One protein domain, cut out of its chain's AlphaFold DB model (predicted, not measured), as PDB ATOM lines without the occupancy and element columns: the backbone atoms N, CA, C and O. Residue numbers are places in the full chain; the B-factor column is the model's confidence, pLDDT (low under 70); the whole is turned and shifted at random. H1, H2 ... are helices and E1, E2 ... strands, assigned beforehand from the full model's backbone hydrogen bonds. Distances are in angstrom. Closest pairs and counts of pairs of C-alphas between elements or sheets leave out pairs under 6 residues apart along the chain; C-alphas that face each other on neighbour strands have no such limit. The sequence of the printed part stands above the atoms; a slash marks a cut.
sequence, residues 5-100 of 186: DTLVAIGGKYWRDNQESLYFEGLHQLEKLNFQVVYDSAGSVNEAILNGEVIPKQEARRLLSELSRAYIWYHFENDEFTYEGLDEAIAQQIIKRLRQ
ATOM      1  N   ASP A   5     -52.093   1.476  16.578       84.25
ATOM      2  CA  ASP A   5     -50.663   1.243  16.381       84.25
ATOM      3  C   ASP A   5     -50.162   1.905  15.090       84.25
ATOM      4  O   ASP A   5     -49.142   2.594  15.078       84.25
ATOM      5  N   THR A   6     -50.934   1.793  14.011       87.94
ATOM      6  CA  THR A   6     -50.643   2.446  12.734       87.94
ATOM      7  C   THR A   6     -50.507   3.961  12.880       87.94
ATOM      8  O   THR A   6     -49.563   4.548  12.355       87.94
ATOM      9  N   LEU A   7     -51.430   4.602  13.597       90.19
ATOM     10  CA  LEU A   7     -51.430   6.054  13.776       90.19
ATOM     11  C   LEU A   7     -50.276   6.529  14.669       90.19
ATOM     12  O   LEU A   7     -49.647   7.543  14.372       90.19
ATOM     13  N   VAL A   8     -49.930   5.760  15.705       88.69
ATOM     14  CA  VAL A   8     -48.728   6.008  16.519       88.69
ATOM     15  C   VAL A   8     -47.460   5.905  15.666       88.69
ATOM     16  O   VAL A   8     -46.551   6.721  15.804       88.69
ATOM     17  N   ALA A   9     -47.407   4.949  14.733       83.94
ATOM     18  CA  ALA A   9     -46.249   4.750  13.857       83.94
ATOM     19  C   ALA A   9     -45.950   5.941  12.954       83.94
ATOM     20  O   ALA A   9     -44.797   6.165  12.591       83.94
ATOM     21  N   ILE A  10     -46.985   6.692  12.586       86.81
ATOM     22  CA  ILE A  10     -46.865   7.864  11.719       86.81
ATOM     23  C   ILE A  10     -46.791   9.177  12.519       86.81
ATOM     24  O   ILE A  10     -46.911  10.250  11.937       86.81
ATOM     25  N   GLY A  11     -46.568   9.099  13.837       87.94
ATOM     26  CA  GLY A  11     -46.291  10.254  14.697       87.94
ATOM     27  C   GLY A  11     -47.420  10.657  15.647       87.94
ATOM     28  O   GLY A  11     -47.285  11.668  16.332       87.94
ATOM     29  N   GLY A  12     -48.511   9.891  15.714       92.00
ATOM     30  CA  GLY A  12     -49.612  10.161  16.636       92.00
ATOM     31  C   GLY A  12     -49.208   9.955  18.099       92.00
ATOM     32  O   GLY A  12     -48.528   8.984  18.443       92.00
ATOM     33  N   LYS A  13     -49.658  10.852  18.975       91.75
ATOM     34  CA  LYS A  13     -49.443  10.804  20.426       91.75
ATOM     35  C   LYS A  13     -50.755  10.536  21.147       91.75
ATOM     36  O   LYS A  13     -51.790  11.075  20.772       91.75
ATOM     37  N   TYR A  14     -50.714   9.708  22.189       91.62
ATOM     38  CA  TYR A  14     -51.904   9.396  22.983       91.62
ATOM     39  C   TYR A  14     -52.403  10.600  23.752       91.62
ATOM     40  O   TYR A  14     -51.646  11.237  24.484       91.62
ATOM     41  N   TRP A  15     -53.705  10.828  23.633       90.38
ATOM     42  CA  TRP A  15     -54.453  11.708  24.501       90.38
ATOM     43  C   TRP A  15     -55.606  10.926  25.120       90.38
ATOM     44  O   TRP A  15     -56.341  10.205  24.440       90.38
ATOM     45  N   ARG A  16     -55.723  11.022  26.441       82.38
ATOM     46  CA  ARG A  16     -56.790  10.381  27.201       82.38
ATOM     47  C   ARG A  16     -57.366  11.417  28.149       82.38
ATOM     48  O   ARG A  16     -56.926  11.525  29.287       82.38
ATOM     49  N   ASP A  17     -58.337  12.161  27.642       77.81
ATOM     50  CA  ASP A  17     -59.184  13.047  28.431       77.81
ATOM     51  C   ASP A  17     -60.631  12.814  27.994       77.81
ATOM     52  O   ASP A  17     -61.023  13.212  26.899       77.81
ATOM     53  N   ASN A  18     -61.382  12.058  28.802       76.56
ATOM     54  CA  ASN A  18     -62.759  11.578  28.578       76.56
ATOM     55  C   ASN A  18     -63.013  10.687  27.345       76.56
ATOM     56  O   ASN A  18     -63.882   9.820  27.402       76.56
ATOM     57  N   GLN A  19     -62.236  10.826  26.272       84.75
ATOM     58  CA  GLN A  19     -62.291  10.007  25.063       84.75
ATOM     59  C   GLN A  19     -60.889   9.548  24.666       84.75
ATOM     60  O   GLN A  19     -59.885  10.233  24.890       84.75
ATOM     61  N   GLU A  20     -60.810   8.354  24.080       91.44
ATOM     62  CA  GLU A  20     -59.560   7.861  23.520       91.44
ATOM     63  C   GLU A  20     -59.329   8.509  22.155       91.44
ATOM     64  O   GLU A  20     -60.107   8.318  21.219       91.44
ATOM     65  N   SER A  21     -58.245   9.273  22.050       94.00
ATOM     66  CA  SER A  21     -57.843   9.941  20.817       94.00
ATOM     67  C   SER A  21     -56.327   9.896  20.640       94.00
ATOM     68  O   SER A  21     -55.552   9.627  21.567       94.00
ATOM     69  N   LEU A  22     -55.894  10.125  19.406       95.12
ATOM     70  CA  LEU A  22     -54.506  10.441  19.095       95.12
ATOM     71  C   LEU A  22     -54.435  11.863  18.575       95.12
ATOM     72  O   LEU A  22     -55.285  12.256  17.787       95.12
ATOM     73  N   TYR A  23     -53.404  12.603  18.955       94.88
ATOM     74  CA  TYR A  23     -53.129  13.917  18.391       94.88
ATOM     75  C   TYR A  23     -51.793  13.943  17.661       94.88
ATOM     76  O   TYR A  23     -50.860  13.203  17.978       94.88
ATOM     77  N   PHE A  24     -51.719  14.820  16.673       94.00
ATOM     78  CA  PHE A  24     -50.544  15.124  15.882       94.00
ATOM     79  C   PHE A  24     -50.205  16.590  16.125       94.00
ATOM     80  O   PHE A  24     -51.035  17.468  15.897       94.00
ATOM     81  N   GLU A  25     -48.986  16.837  16.589       92.12
ATOM     82  CA  GLU A  25     -48.432  18.170  16.817       92.12
ATOM     83  C   GLU A  25     -47.124  18.326  16.039       92.12
ATOM     84  O   GLU A  25     -46.596  17.353  15.494       92.12
ATOM     85  N   GLY A  26     -46.583  19.547  15.991       86.81
ATOM     86  CA  GLY A  26     -45.332  19.800  15.278       86.81
ATOM     87  C   GLY A  26     -45.448  19.431  13.800       86.81
ATOM     88  O   GLY A  26     -44.523  18.857  13.231       86.81
ATOM     89  N   LEU A  27     -46.589  19.747  13.178       87.19
ATOM     90  CA  LEU A  27     -46.966  19.255  11.850       87.19
ATOM     91  C   LEU A  27     -45.926  19.612  10.779       87.19
ATOM     92  O   LEU A  27     -45.709  18.842   9.853       87.19
ATOM     93  N   HIS A  28     -45.202  20.720  10.948       82.06
ATOM     94  CA  HIS A  28     -44.079  21.116  10.092       82.06
ATOM     95  C   HIS A  28     -42.935  20.084  10.019       82.06
ATOM     96  O   HIS A  28     -42.176  20.094   9.056       82.06
ATOM     97  N   GLN A  29     -42.796  19.207  11.019       76.81
ATOM     98  CA  GLN A  29     -41.782  18.143  11.072       76.81
ATOM     99  C   GLN A  29     -42.248  16.848  10.418       76.81
ATOM    100  O   GLN A  29     -41.460  15.915  10.261       76.81
ATOM    101  N   LEU A  30     -43.524  16.762  10.039       72.94
ATOM    102  CA  LEU A  30     -44.004  15.638   9.260       72.94
ATOM    103  C   LEU A  30     -43.339  15.737   7.884       72.94
ATOM    104  O   LEU A  30     -43.827  16.439   6.998       72.94
ATOM    105  N   GLU A  31     -42.234  14.997   7.708       60.97
ATOM    106  CA  GLU A  31     -41.391  14.933   6.494       60.97
ATOM    107  C   GLU A  31     -42.208  14.799   5.196       60.97
ATOM    108  O   GLU A  31     -41.759  15.118   4.099       60.97
ATOM    109  N   LYS A  32     -43.440  14.311   5.325       63.88
ATOM    110  CA  LYS A  32     -44.352  13.965   4.248       63.88
ATOM    111  C   LYS A  32     -45.520  14.936   4.087       63.88
ATOM    112  O   LYS A  32     -46.511  14.545   3.478       63.88
ATOM    113  N   LEU A  33     -45.437  16.179   4.572       67.50
ATOM    114  CA  LEU A  33     -46.346  17.265   4.162       67.50
ATOM    115  C   LEU A  33     -45.985  17.892   2.809       67.50
ATOM    116  O   LEU A  33     -46.721  18.740   2.320       67.50
ATOM    117  N   ASN A  34     -44.884  17.458   2.176       75.69
ATOM    118  CA  ASN A  34     -44.251  18.156   1.045       75.69
ATOM    119  C   ASN A  34     -44.052  19.646   1.342       75.69
ATOM    120  O   ASN A  34     -44.103  20.460   0.425       75.69
ATOM    121  N   PHE A  35     -43.871  19.978   2.618       85.44
ATOM    122  CA  PHE A  35     -43.485  21.296   3.058       85.44
ATOM    123  C   PHE A  35     -42.017  21.217   3.442       85.44
ATOM    124  O   PHE A  35     -41.658  20.593   4.438       85.44
ATOM    125  N   GLN A  36     -41.166  21.758   2.583       87.62
ATOM    126  CA  GLN A  36     -39.726  21.782   2.781       87.62
ATOM    127  C   GLN A  36     -39.313  23.225   2.989       87.62
ATOM    128  O   GLN A  36     -39.747  24.106   2.252       87.62
ATOM    129  N   VAL A  37     -38.476  23.463   3.989       89.25
ATOM    130  CA  VAL A  37     -37.960  24.794   4.284       89.25
ATOM    131  C   VAL A  37     -36.449  24.701   4.328       89.25
ATOM    132  O   VAL A  37     -35.886  23.943   5.116       89.25
ATOM    133  N   VAL A  38     -35.799  25.473   3.466       90.56
ATOM    134  CA  VAL A  38     -34.353  25.659   3.467       90.56
ATOM    135  C   VAL A  38     -34.061  26.907   4.283       90.56
ATOM    136  O   VAL A  38     -34.572  27.989   3.985       90.56
ATOM    137  N   TYR A  39     -33.239  26.753   5.314       92.56
ATOM    138  CA  TYR A  39     -32.781  27.857   6.150       92.56
ATOM    139  C   TYR A  39     -31.393  28.316   5.699       92.56
ATOM    140  O   TYR A  39     -30.580  27.504   5.257       92.56
ATOM    141  N   ASP A  40     -31.121  29.615   5.795       92.81
ATOM    142  CA  ASP A  40     -29.772  30.156   5.620       92.81
ATOM    143  C   ASP A  40     -28.907  29.953   6.879       92.81
ATOM    144  O   ASP A  40     -29.361  29.452   7.911       92.81
ATOM    145  N   SER A  41     -27.635  30.362   6.811       94.00
ATOM    146  CA  SER A  41     -26.691  30.264   7.932       94.00
ATOM    147  C   SER A  41     -27.091  31.093   9.159       94.00
ATOM    148  O   SER A  41     -26.545  30.874  10.236       94.00
ATOM    149  N   ALA A  42     -28.018  32.044   9.011       94.06
ATOM    150  CA  ALA A  42     -28.558  32.851  10.101       94.06
ATOM    151  C   ALA A  42     -29.862  32.265  10.682       94.06
ATOM    152  O   ALA A  42     -30.459  32.869  11.572       94.06
ATOM    153  N   GLY A  43     -30.325  31.109  10.188       90.75
ATOM    154  CA  GLY A  43     -31.568  30.467  10.621       90.75
ATOM    155  C   GLY A  43     -32.834  31.105  10.042       90.75
ATOM    156  O   GLY A  43     -33.938  30.813  10.501       90.75
ATOM    157  N   SER A  44     -32.711  31.972   9.037       90.75
ATOM    158  CA  SER A  44     -33.852  32.570   8.346       90.75
ATOM    159  C   SER A  44     -34.310  31.705   7.173       90.75
ATOM    160  O   SER A  44     -33.518  31.015   6.540       90.75
ATOM    161  N   VAL A  45     -35.612  31.751   6.860       92.00
ATOM    162  CA  VAL A  45     -36.176  31.053   5.689       92.00
ATOM    163  C   VAL A  45     -35.540  31.601   4.407       92.00
ATOM    164  O   VAL A  45     -35.802  32.743   4.006       92.00
ATOM    165  N   ASN A  46     -34.718  30.776   3.763       93.06
ATOM    166  CA  ASN A  46     -34.094  31.067   2.480       93.06
ATOM    167  C   ASN A  46     -35.017  30.697   1.315       93.06
ATOM    168  O   ASN A  46     -35.199  31.496   0.402       93.06
ATOM    169  N   GLU A  47     -35.636  29.524   1.388       93.31
ATOM    170  CA  GLU A  47     -36.544  28.987   0.377       93.31
ATOM    171  C   GLU A  47     -37.565  28.075   1.059       93.31
ATOM    172  O   GLU A  47     -37.260  27.442   2.073       93.31
ATOM    173  N   ALA A  48     -38.779  28.020   0.527       92.44
ATOM    174  CA  ALA A  48     -39.785  27.083   0.987       92.44
ATOM    175  C   ALA A  48     -40.535  26.498  -0.202       92.44
ATOM    176  O   ALA A  48     -40.904  27.224  -1.122       92.44
ATOM    177  N   ILE A  49     -40.763  25.192  -0.152       90.19
ATOM    178  CA  ILE A  49     -41.454  24.432  -1.183       90.19
ATOM    179  C   ILE A  49     -42.684  23.807  -0.539       90.19
ATOM    180  O   ILE A  49     -42.552  23.084   0.448       90.19
ATOM    181  N   LEU A  50     -43.865  24.062  -1.099       87.19
ATOM    182  CA  LEU A  50     -45.115  23.412  -0.723       87.19
ATOM    183  C   LEU A  50     -45.645  22.644  -1.930       87.19
ATOM    184  O   LEU A  50     -45.823  23.207  -3.003       87.19
ATOM    185  N   ASN A  51     -45.887  21.344  -1.771       84.81
ATOM    186  CA  ASN A  51     -46.394  20.487  -2.852       84.81
ATOM    187  C   ASN A  51     -45.520  20.478  -4.129       84.81
ATOM    188  O   ASN A  51     -46.007  20.134  -5.199       84.81
ATOM    189  N   GLY A  52     -44.221  20.768  -4.004       87.38
ATOM    190  CA  GLY A  52     -43.287  20.831  -5.135       87.38
ATOM    191  C   GLY A  52     -43.163  22.215  -5.777       87.38
ATOM    192  O   GLY A  52     -42.339  22.381  -6.670       87.38
ATOM    193  N   GLU A  53     -43.917  23.206  -5.302       89.19
ATOM    194  CA  GLU A  53     -43.868  24.586  -5.789       89.19
ATOM    195  C   GLU A  53     -43.178  25.498  -4.774       89.19
ATOM    196  O   GLU A  53     -43.405  25.384  -3.568       89.19
ATOM    197  N   VAL A  54     -42.333  26.411  -5.259       93.38
ATOM    198  CA  VAL A  54     -41.699  27.428  -4.412       93.38
ATOM    199  C   VAL A  54     -42.756  28.435  -3.974       93.38
ATOM    200  O   VAL A  54     -43.426  29.034  -4.814       93.38
ATOM    201  N   ILE A  55     -42.871  28.657  -2.666       93.75
ATOM    202  CA  ILE A  55     -43.799  29.635  -2.092       93.75
ATOM    203  C   ILE A  55     -43.061  30.883  -1.574       93.75
ATOM    204  O   ILE A  55     -41.887  30.809  -1.190       93.75
ATOM    205  N   PRO A  56     -43.730  32.049  -1.503       95.31
ATOM    206  CA  PRO A  56     -43.155  33.262  -0.933       95.31
ATOM    207  C   PRO A  56     -42.680  33.085   0.518       95.31
ATOM    208  O   PRO A  56     -43.354  32.476   1.350       95.31
ATOM    209  N   LYS A  57     -41.555  33.720   0.881       93.56
ATOM    210  CA  LYS A  57     -40.974  33.649   2.240       93.56
ATOM    211  C   LYS A  57     -41.953  34.047   3.347       93.56
ATOM    212  O   LYS A  57     -41.938  33.461   4.427       93.56
ATOM    213  N   GLN A  58     -42.779  35.064   3.102       92.81
ATOM    214  CA  GLN A  58     -43.773  35.522   4.072       92.81
ATOM    215  C   GLN A  58     -44.853  34.461   4.308       92.81
ATOM    216  O   GLN A  58     -45.211  34.197   5.453       92.81
ATOM    217  N   GLU A  59     -45.315  33.816   3.237       91.50
ATOM    218  CA  GLU A  59     -46.273  32.718   3.316       91.50
ATOM    219  C   GLU A  59     -45.671  31.512   4.038       91.50
ATOM    220  O   GLU A  59     -46.291  30.977   4.952       91.50
ATOM    221  N   ALA A  60     -44.422  31.157   3.734       92.12
ATOM    222  CA  ALA A  60     -43.707  30.090   4.427       92.12
ATOM    223  C   ALA A  60     -43.586  30.330   5.938       92.12
ATOM    224  O   ALA A  60     -43.818  29.421   6.731       92.12
ATOM    225  N   ARG A  61     -43.254  31.560   6.355       91.31
ATOM    226  CA  ARG A  61     -43.186  31.939   7.778       91.31
ATOM    227  C   ARG A  61     -44.553  31.847   8.454       91.31
ATOM    228  O   ARG A  61     -44.632  31.349   9.575       91.31
ATOM    229  N   ARG A  62     -45.614  32.299   7.774       91.12
ATOM    230  CA  ARG A  62     -46.995  32.172   8.259       91.12
ATOM    231  C   ARG A  62     -47.360  30.698   8.454       91.12
ATOM    232  O   ARG A  62     -47.735  30.318   9.556       91.12
ATOM    233  N   LEU A  63     -47.150  29.869   7.430       90.25
ATOM    234  CA  LEU A  63     -47.422  28.430   7.471       90.25
ATOM    235  C   LEU A  63     -46.616  27.715   8.558       90.25
ATOM    236  O   LEU A  63     -47.178  26.918   9.296       90.25
ATOM    237  N   LEU A  64     -45.325  28.019   8.724       90.75
ATOM    238  CA  LEU A  64     -44.520  27.478   9.828       90.75
ATOM    239  C   LEU A  64     -45.109  27.831  11.196       90.75
ATOM    240  O   LEU A  64     -45.167  26.986  12.090       90.75
ATOM    241  N   SER A  65     -45.549  29.078  11.366       90.50
ATOM    242  CA  SER A  65     -46.170  29.520  12.613       90.50
ATOM    243  C   SER A  65     -47.504  28.816  12.870       90.50
ATOM    244  O   SER A  65     -47.789  28.481  14.016       90.50
ATOM    245  N   GLU A  66     -48.310  28.580  11.836       90.44
ATOM    246  CA  GLU A  66     -49.578  27.847  11.946       90.44
ATOM    247  C   GLU A  66     -49.316  26.370  12.271       90.44
ATOM    248  O   GLU A  66     -49.745  25.870  13.306       90.44
ATOM    249  N   LEU A  67     -48.487  25.696  11.471       91.19
ATOM    250  CA  LEU A  67     -48.148  24.277  11.625       91.19
ATOM    251  C   LEU A  67     -47.409  23.936  12.930       91.19
ATOM    252  O   LEU A  67     -47.379  22.772  13.329       91.19
ATOM    253  N   SER A  68     -46.748  24.903  13.568       89.12
ATOM    254  CA  SER A  68     -46.066  24.697  14.857       89.12
ATOM    255  C   SER A  68     -47.001  24.779  16.062       89.12
ATOM    256  O   SER A  68     -46.667  24.227  17.106       89.12
ATOM    257  N   ARG A  69     -48.156  25.439  15.923       90.69
ATOM    258  CA  ARG A  69     -49.156  25.608  16.993       90.69
ATOM    259  C   ARG A  69     -50.421  24.785  16.769       90.69
ATOM    260  O   ARG A  69     -51.245  24.686  17.667       90.69
ATOM    261  N   ALA A  70     -50.567  24.245  15.569       94.19
ATOM    262  CA  ALA A  70     -51.692  23.445  15.155       94.19
ATOM    263  C   ALA A  70     -51.679  22.035  15.737       94.19
ATOM    264  O   ALA A  70     -50.626  21.402  15.872       94.19
ATOM    265  N   TYR A  71     -52.886  21.520  15.938       94.50
ATOM    266  CA  TYR A  71     -53.134  20.147  16.338       94.50
ATOM    267  C   TYR A  71     -54.140  19.506  15.393       94.50
ATOM    268  O   TYR A  71     -55.086  20.142  14.926       94.50
ATOM    269  N   ILE A  72     -53.930  18.225  15.119       96.00
ATOM    270  CA  ILE A  72     -54.914  17.369  14.463       96.00
ATOM    271  C   ILE A  72     -55.180  16.203  15.395       96.00
ATOM    272  O   ILE A  72     -54.238  15.530  15.801       96.00
ATOM    273  N   TRP A  73     -56.443  15.937  15.704       96.62
ATOM    274  CA  TRP A  73     -56.853  14.788  16.498       96.62
ATOM    275  C   TRP A  73     -57.517  13.751  15.621       96.62
ATOM    276  O   TRP A  73     -58.184  14.089  14.650       96.62
ATOM    277  N   TYR A  74     -57.349  12.493  15.992       96.94
ATOM    278  CA  TYR A  74     -58.110  11.370  15.492       96.94
ATOM    279  C   TYR A  74     -58.860  10.723  16.651       96.94
ATOM    280  O   TYR A  74     -58.246  10.288  17.631       96.94
ATOM    281  N   HIS A  75     -60.177  10.644  16.510       95.31
ATOM    282  CA  HIS A  75     -61.088  10.098  17.508       95.31
ATOM    283  C   HIS A  75     -61.468   8.671  17.116       95.31
ATOM    284  O   HIS A  75     -62.020   8.426  16.042       95.31
ATOM    285  N   PHE A  76     -61.154   7.699  17.976       93.38
ATOM    286  CA  PHE A  76     -61.387   6.285  17.654       93.38
ATOM    287  C   PHE A  76     -62.868   5.900  17.662       93.38
ATOM    288  O   PHE A  76     -63.248   4.962  16.968       93.38
ATOM    289  N   GLU A  77     -63.685   6.606  18.445       92.38
ATOM    290  CA  GLU A  77     -65.110   6.312  18.629       92.38
ATOM    291  C   GLU A  77     -65.908   6.456  17.325       92.38
ATOM    292  O   GLU A  77     -66.760   5.621  17.026       92.38
ATOM    293  N   ASN A  78     -65.589   7.476  16.529       94.50
ATOM    294  CA  ASN A  78     -66.304   7.829  15.302       94.50
ATOM    295  C   ASN A  78     -65.442   7.762  14.023       94.50
ATOM    296  O   ASN A  78     -65.978   7.977  12.942       94.50
ATOM    297  N   ASP A  79     -64.149   7.411  14.101       94.62
ATOM    298  CA  ASP A  79     -63.226   7.342  12.940       94.62
ATOM    299  C   ASP A  79     -63.039   8.712  12.239       94.62
ATOM    300  O   ASP A  79     -62.799   8.811  11.024       94.62
ATOM    301  N   GLU A  80     -63.129   9.795  13.018       95.94
ATOM    302  CA  GLU A  80     -63.066  11.173  12.527       95.94
ATOM    303  C   GLU A  80     -61.774  11.888  12.918       95.94
ATOM    304  O   GLU A  80     -61.184  11.650  13.974       95.94
ATOM    305  N   PHE A  81     -61.352  12.804  12.041       96.81
ATOM    306  CA  PHE A  81     -60.298  13.759  12.350       96.81
ATOM    307  C   PHE A  81     -60.899  15.123  12.672       96.81
ATOM    308  O   PHE A  81     -61.753  15.606  11.932       96.81
ATOM    309  N   THR A  82     -60.382  15.770  13.711       97.00
ATOM    310  CA  THR A  82     -60.642  17.185  14.013       97.00
ATOM    311  C   THR A  82     -59.328  17.959  14.021       97.00
ATOM    312  O   THR A  82     -58.250  17.366  14.065       97.00
ATOM    313  N   TYR A  83     -59.389  19.286  13.944       96.50
ATOM    314  CA  TYR A  83     -58.200  20.135  13.899       96.50
ATOM    315  C   TYR A  83     -58.426  21.468  14.615       96.50
ATOM    316  O   TYR A  83     -59.557  21.931  14.740       96.50
ATOM    317  N   GLU A  84     -57.338  22.080  15.077       95.25
ATOM    318  CA  GLU A  84     -57.312  23.389  15.734       95.25
ATOM    319  C   GLU A  84     -56.069  24.149  15.270       95.25
ATOM    320  O   GLU A  84     -55.004  23.561  15.064       95.25
ATOM    321  N   GLY A  85     -56.204  25.465  15.103       92.44
ATOM    322  CA  GLY A  85     -55.087  26.333  14.723       92.44
ATOM    323  C   GLY A  85     -54.660  26.216  13.255       92.44
ATOM    324  O   GLY A  85     -53.555  26.637  12.922       92.44
ATOM    325  N   LEU A  86     -55.514  25.662  12.385       91.06
ATOM    326  CA  LEU A  86     -55.281  25.550  10.942       91.06
ATOM    327  C   LEU A  86     -56.449  26.091  10.132       91.06
ATOM    328  O   LEU A  86     -57.610  25.920  10.501       91.06
ATOM    329  N   ASP A  87     -56.112  26.653   8.975       90.62
ATOM    330  CA  ASP A  87     -57.059  26.820   7.879       90.62
ATOM    331  C   ASP A  87     -57.622  25.457   7.442       90.62
ATOM    332  O   ASP A  87     -56.896  24.459   7.382       90.62
ATOM    333  N   GLU A  88     -58.914  25.419   7.117       93.19
ATOM    334  CA  GLU A  88     -59.614  24.188   6.748       93.19
ATOM    335  C   GLU A  88     -58.974  23.499   5.539       93.19
ATOM    336  O   GLU A  88     -58.760  22.285   5.564       93.19
ATOM    337  N   ALA A  89     -58.606  24.245   4.493       89.31
ATOM    338  CA  ALA A  89     -58.034  23.650   3.290       89.31
ATOM    339  C   ALA A  89     -56.675  23.002   3.585       89.31
ATOM    340  O   ALA A  89     -56.376  21.917   3.075       89.31
ATOM    341  N   ILE A  90     -55.866  23.631   4.443       86.25
ATOM    342  CA  ILE A  90     -54.595  23.067   4.915       86.25
ATOM    343  C   ILE A  90     -54.860  21.826   5.772       86.25
ATOM    344  O   ILE A  90     -54.275  20.771   5.514       86.25
ATOM    345  N   ALA A  91     -55.767  21.910   6.746       92.25
ATOM    346  CA  ALA A  91     -56.099  20.795   7.627       92.25
ATOM    347  C   ALA A  91     -56.562  19.562   6.840       92.25
ATOM    348  O   ALA A  91     -56.046  18.464   7.055       92.25
ATOM    349  N   GLN A  92     -57.452  19.737   5.859       93.06
ATOM    350  CA  GLN A  92     -57.930  18.646   5.007       93.06
ATOM    351  C   GLN A  92     -56.805  18.007   4.184       93.06
ATOM    352  O   GLN A  92     -56.758  16.782   4.034       93.06
ATOM    353  N   GLN A  93     -55.848  18.799   3.685       88.38
ATOM    354  CA  GLN A  93     -54.669  18.258   3.002       88.38
ATOM    355  C   GLN A  93     -53.804  17.406   3.940       88.38
ATOM    356  O   GLN A  93     -53.364  16.319   3.549       88.38
ATOM    357  N   ILE A  94     -53.584  17.861   5.177       90.44
ATOM    358  CA  ILE A  94     -52.816  17.109   6.175       90.44
ATOM    359  C   ILE A  94     -53.551  15.823   6.561       90.44
ATOM    360  O   ILE A  94     -52.954  14.748   6.518       90.44
ATOM    361  N   ILE A  95     -54.851  15.899   6.856       94.12
ATOM    362  CA  ILE A  95     -55.693  14.743   7.194       94.12
ATOM    363  C   ILE A  95     -55.658  13.702   6.071       94.12
ATOM    364  O   ILE A  95     -55.443  12.515   6.325       94.12
ATOM    365  N   LYS A  96     -55.796  14.128   4.811       92.25
ATOM    366  CA  LYS A  96     -55.685  13.235   3.650       92.25
ATOM    367  C   LYS A  96     -54.336  12.512   3.622       92.25
ATOM    368  O   LYS A  96     -54.298  11.302   3.396       92.25
ATOM    369  N   ARG A  97     -53.234  13.225   3.878       88.50
ATOM    370  CA  ARG A  97     -51.885  12.640   3.940       88.50
ATOM    371  C   ARG A  97     -51.731  11.676   5.114       88.50
ATOM    372  O   ARG A  97     -51.174  10.599   4.920       88.50
ATOM    373  N   LEU A  98     -52.251  12.011   6.293       91.56
ATOM    374  CA  LEU A  98     -52.252  11.119   7.458       91.56
ATOM    375  C   LEU A  98     -53.006   9.820   7.153       91.56
ATOM    376  O   LEU A  98     -52.472   8.739   7.388       91.56
ATOM    377  N   ARG A  99     -54.185   9.902   6.520       94.06
ATOM    378  CA  ARG A  99     -54.947   8.720   6.075       94.06
ATOM    379  C   ARG A  99     -54.155   7.859   5.086       94.06
ATOM    380  O   ARG A  99     -54.106   6.641   5.233       94.06
ATOM    381  N   GLN A 100     -53.506   8.474   4.096       91.25
ATOM    382  CA  GLN A 100     -52.668   7.752   3.128       91.25
ATOM    383  C   GLN A 100     -51.479   7.056   3.797       91.25
ATOM    384  O   GLN A 100     -51.165   5.911   3.471       91.25
TER     385      GLN A 100
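Overview. This is residues 5 to 100 of the 186 residues of an uncharacterized protein of Pseudospirillum japonicum (UniProt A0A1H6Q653). Two small parts sit end to end: at one end a strongly twisted antiparallel sheet of four strands with H3 packed over one face, at the other the strand hairpin E3 and E4 with H2 packed on it. H2 runs from the hairpin back toward the larger sheet, and short H1 only grazes that sheet. The printed part has 96 residues, with three named helices and six named strands along the chain as H1 E1 E2 E3 E4 H2 E5 E6 H3; the large sheet has the order E1 - E2 - E5 - E6. The class is mixed, helices and strands. The whole is compact, with a radius of gyration of the C-alphas of 14.4 A, yet elongated, spanning 44 by 22 by 22 A.

Arrangement. H1, residues 5 to 9, comes before E1, residues 13 to 17, and E2, residues 19 to 24. E1 and E2 form a hairpin, antiparallel at 146 degrees, with N 13 and O 23 within hydrogen-bond range at 2.8 A. H1 only grazes their sheet with its residues 7 to 8; the C-alphas of Leu 7 and Leu 22 are its closest to E2, 7.5 A. E3, residues 35 to 39, and E4, residues 45 to 50, form a separate antiparallel hairpin, with N 38 and O 47 at 2.8 A. Residues 49 to 50 of E4 also pair, antiparallel, with residues 53 to 54. H2, residues 57 to 69, comes closest to E4 at the C-alphas of Ala 48 and Ala 60, 6.0 A. H2 is not on the larger sheet. E5, residues 71 to 75, is antiparallel to E2, with N 74 and O 22 at 2.7 A. E6, residues 80 to 84, forms a hairpin with E5, with N 73 and O 82 at 2.8 A. H3, residues 88 to 100, is on this sheet at a height of 9.7 A, over E5 and E6, slantwise to the strands at 50 degrees to E5 on the local plane. Its closest C-alphas to E6 are those of Ala 91 and Tyr 83, 6.6 A. H2 and H3 are apart. In H1 and H3 every O i to N i+4 pair is within hydrogen-bond range, in H2 8 of 9.

Along the chain. H1 begins at C-alpha 5, (-50.663, 1.243, 16.381). E2 is 15.8 A long, E4 13.4 A and E6 13.9 A. H2 is 18.7 A long and starts at C-alpha 57, (-40.974, 33.649, 2.240). H3 is 18.2 A long and ends at C-alpha 100, (-52.668, 7.752, 3.128).

Size, cuts and confidence. The two C-alphas farthest apart are those of Ser 41 and Glu 77, 46.5 A. The printed part has no cut, and no link is long. The mean pLDDT of the printed part is 89.6; residues 31 to 33 are under 70.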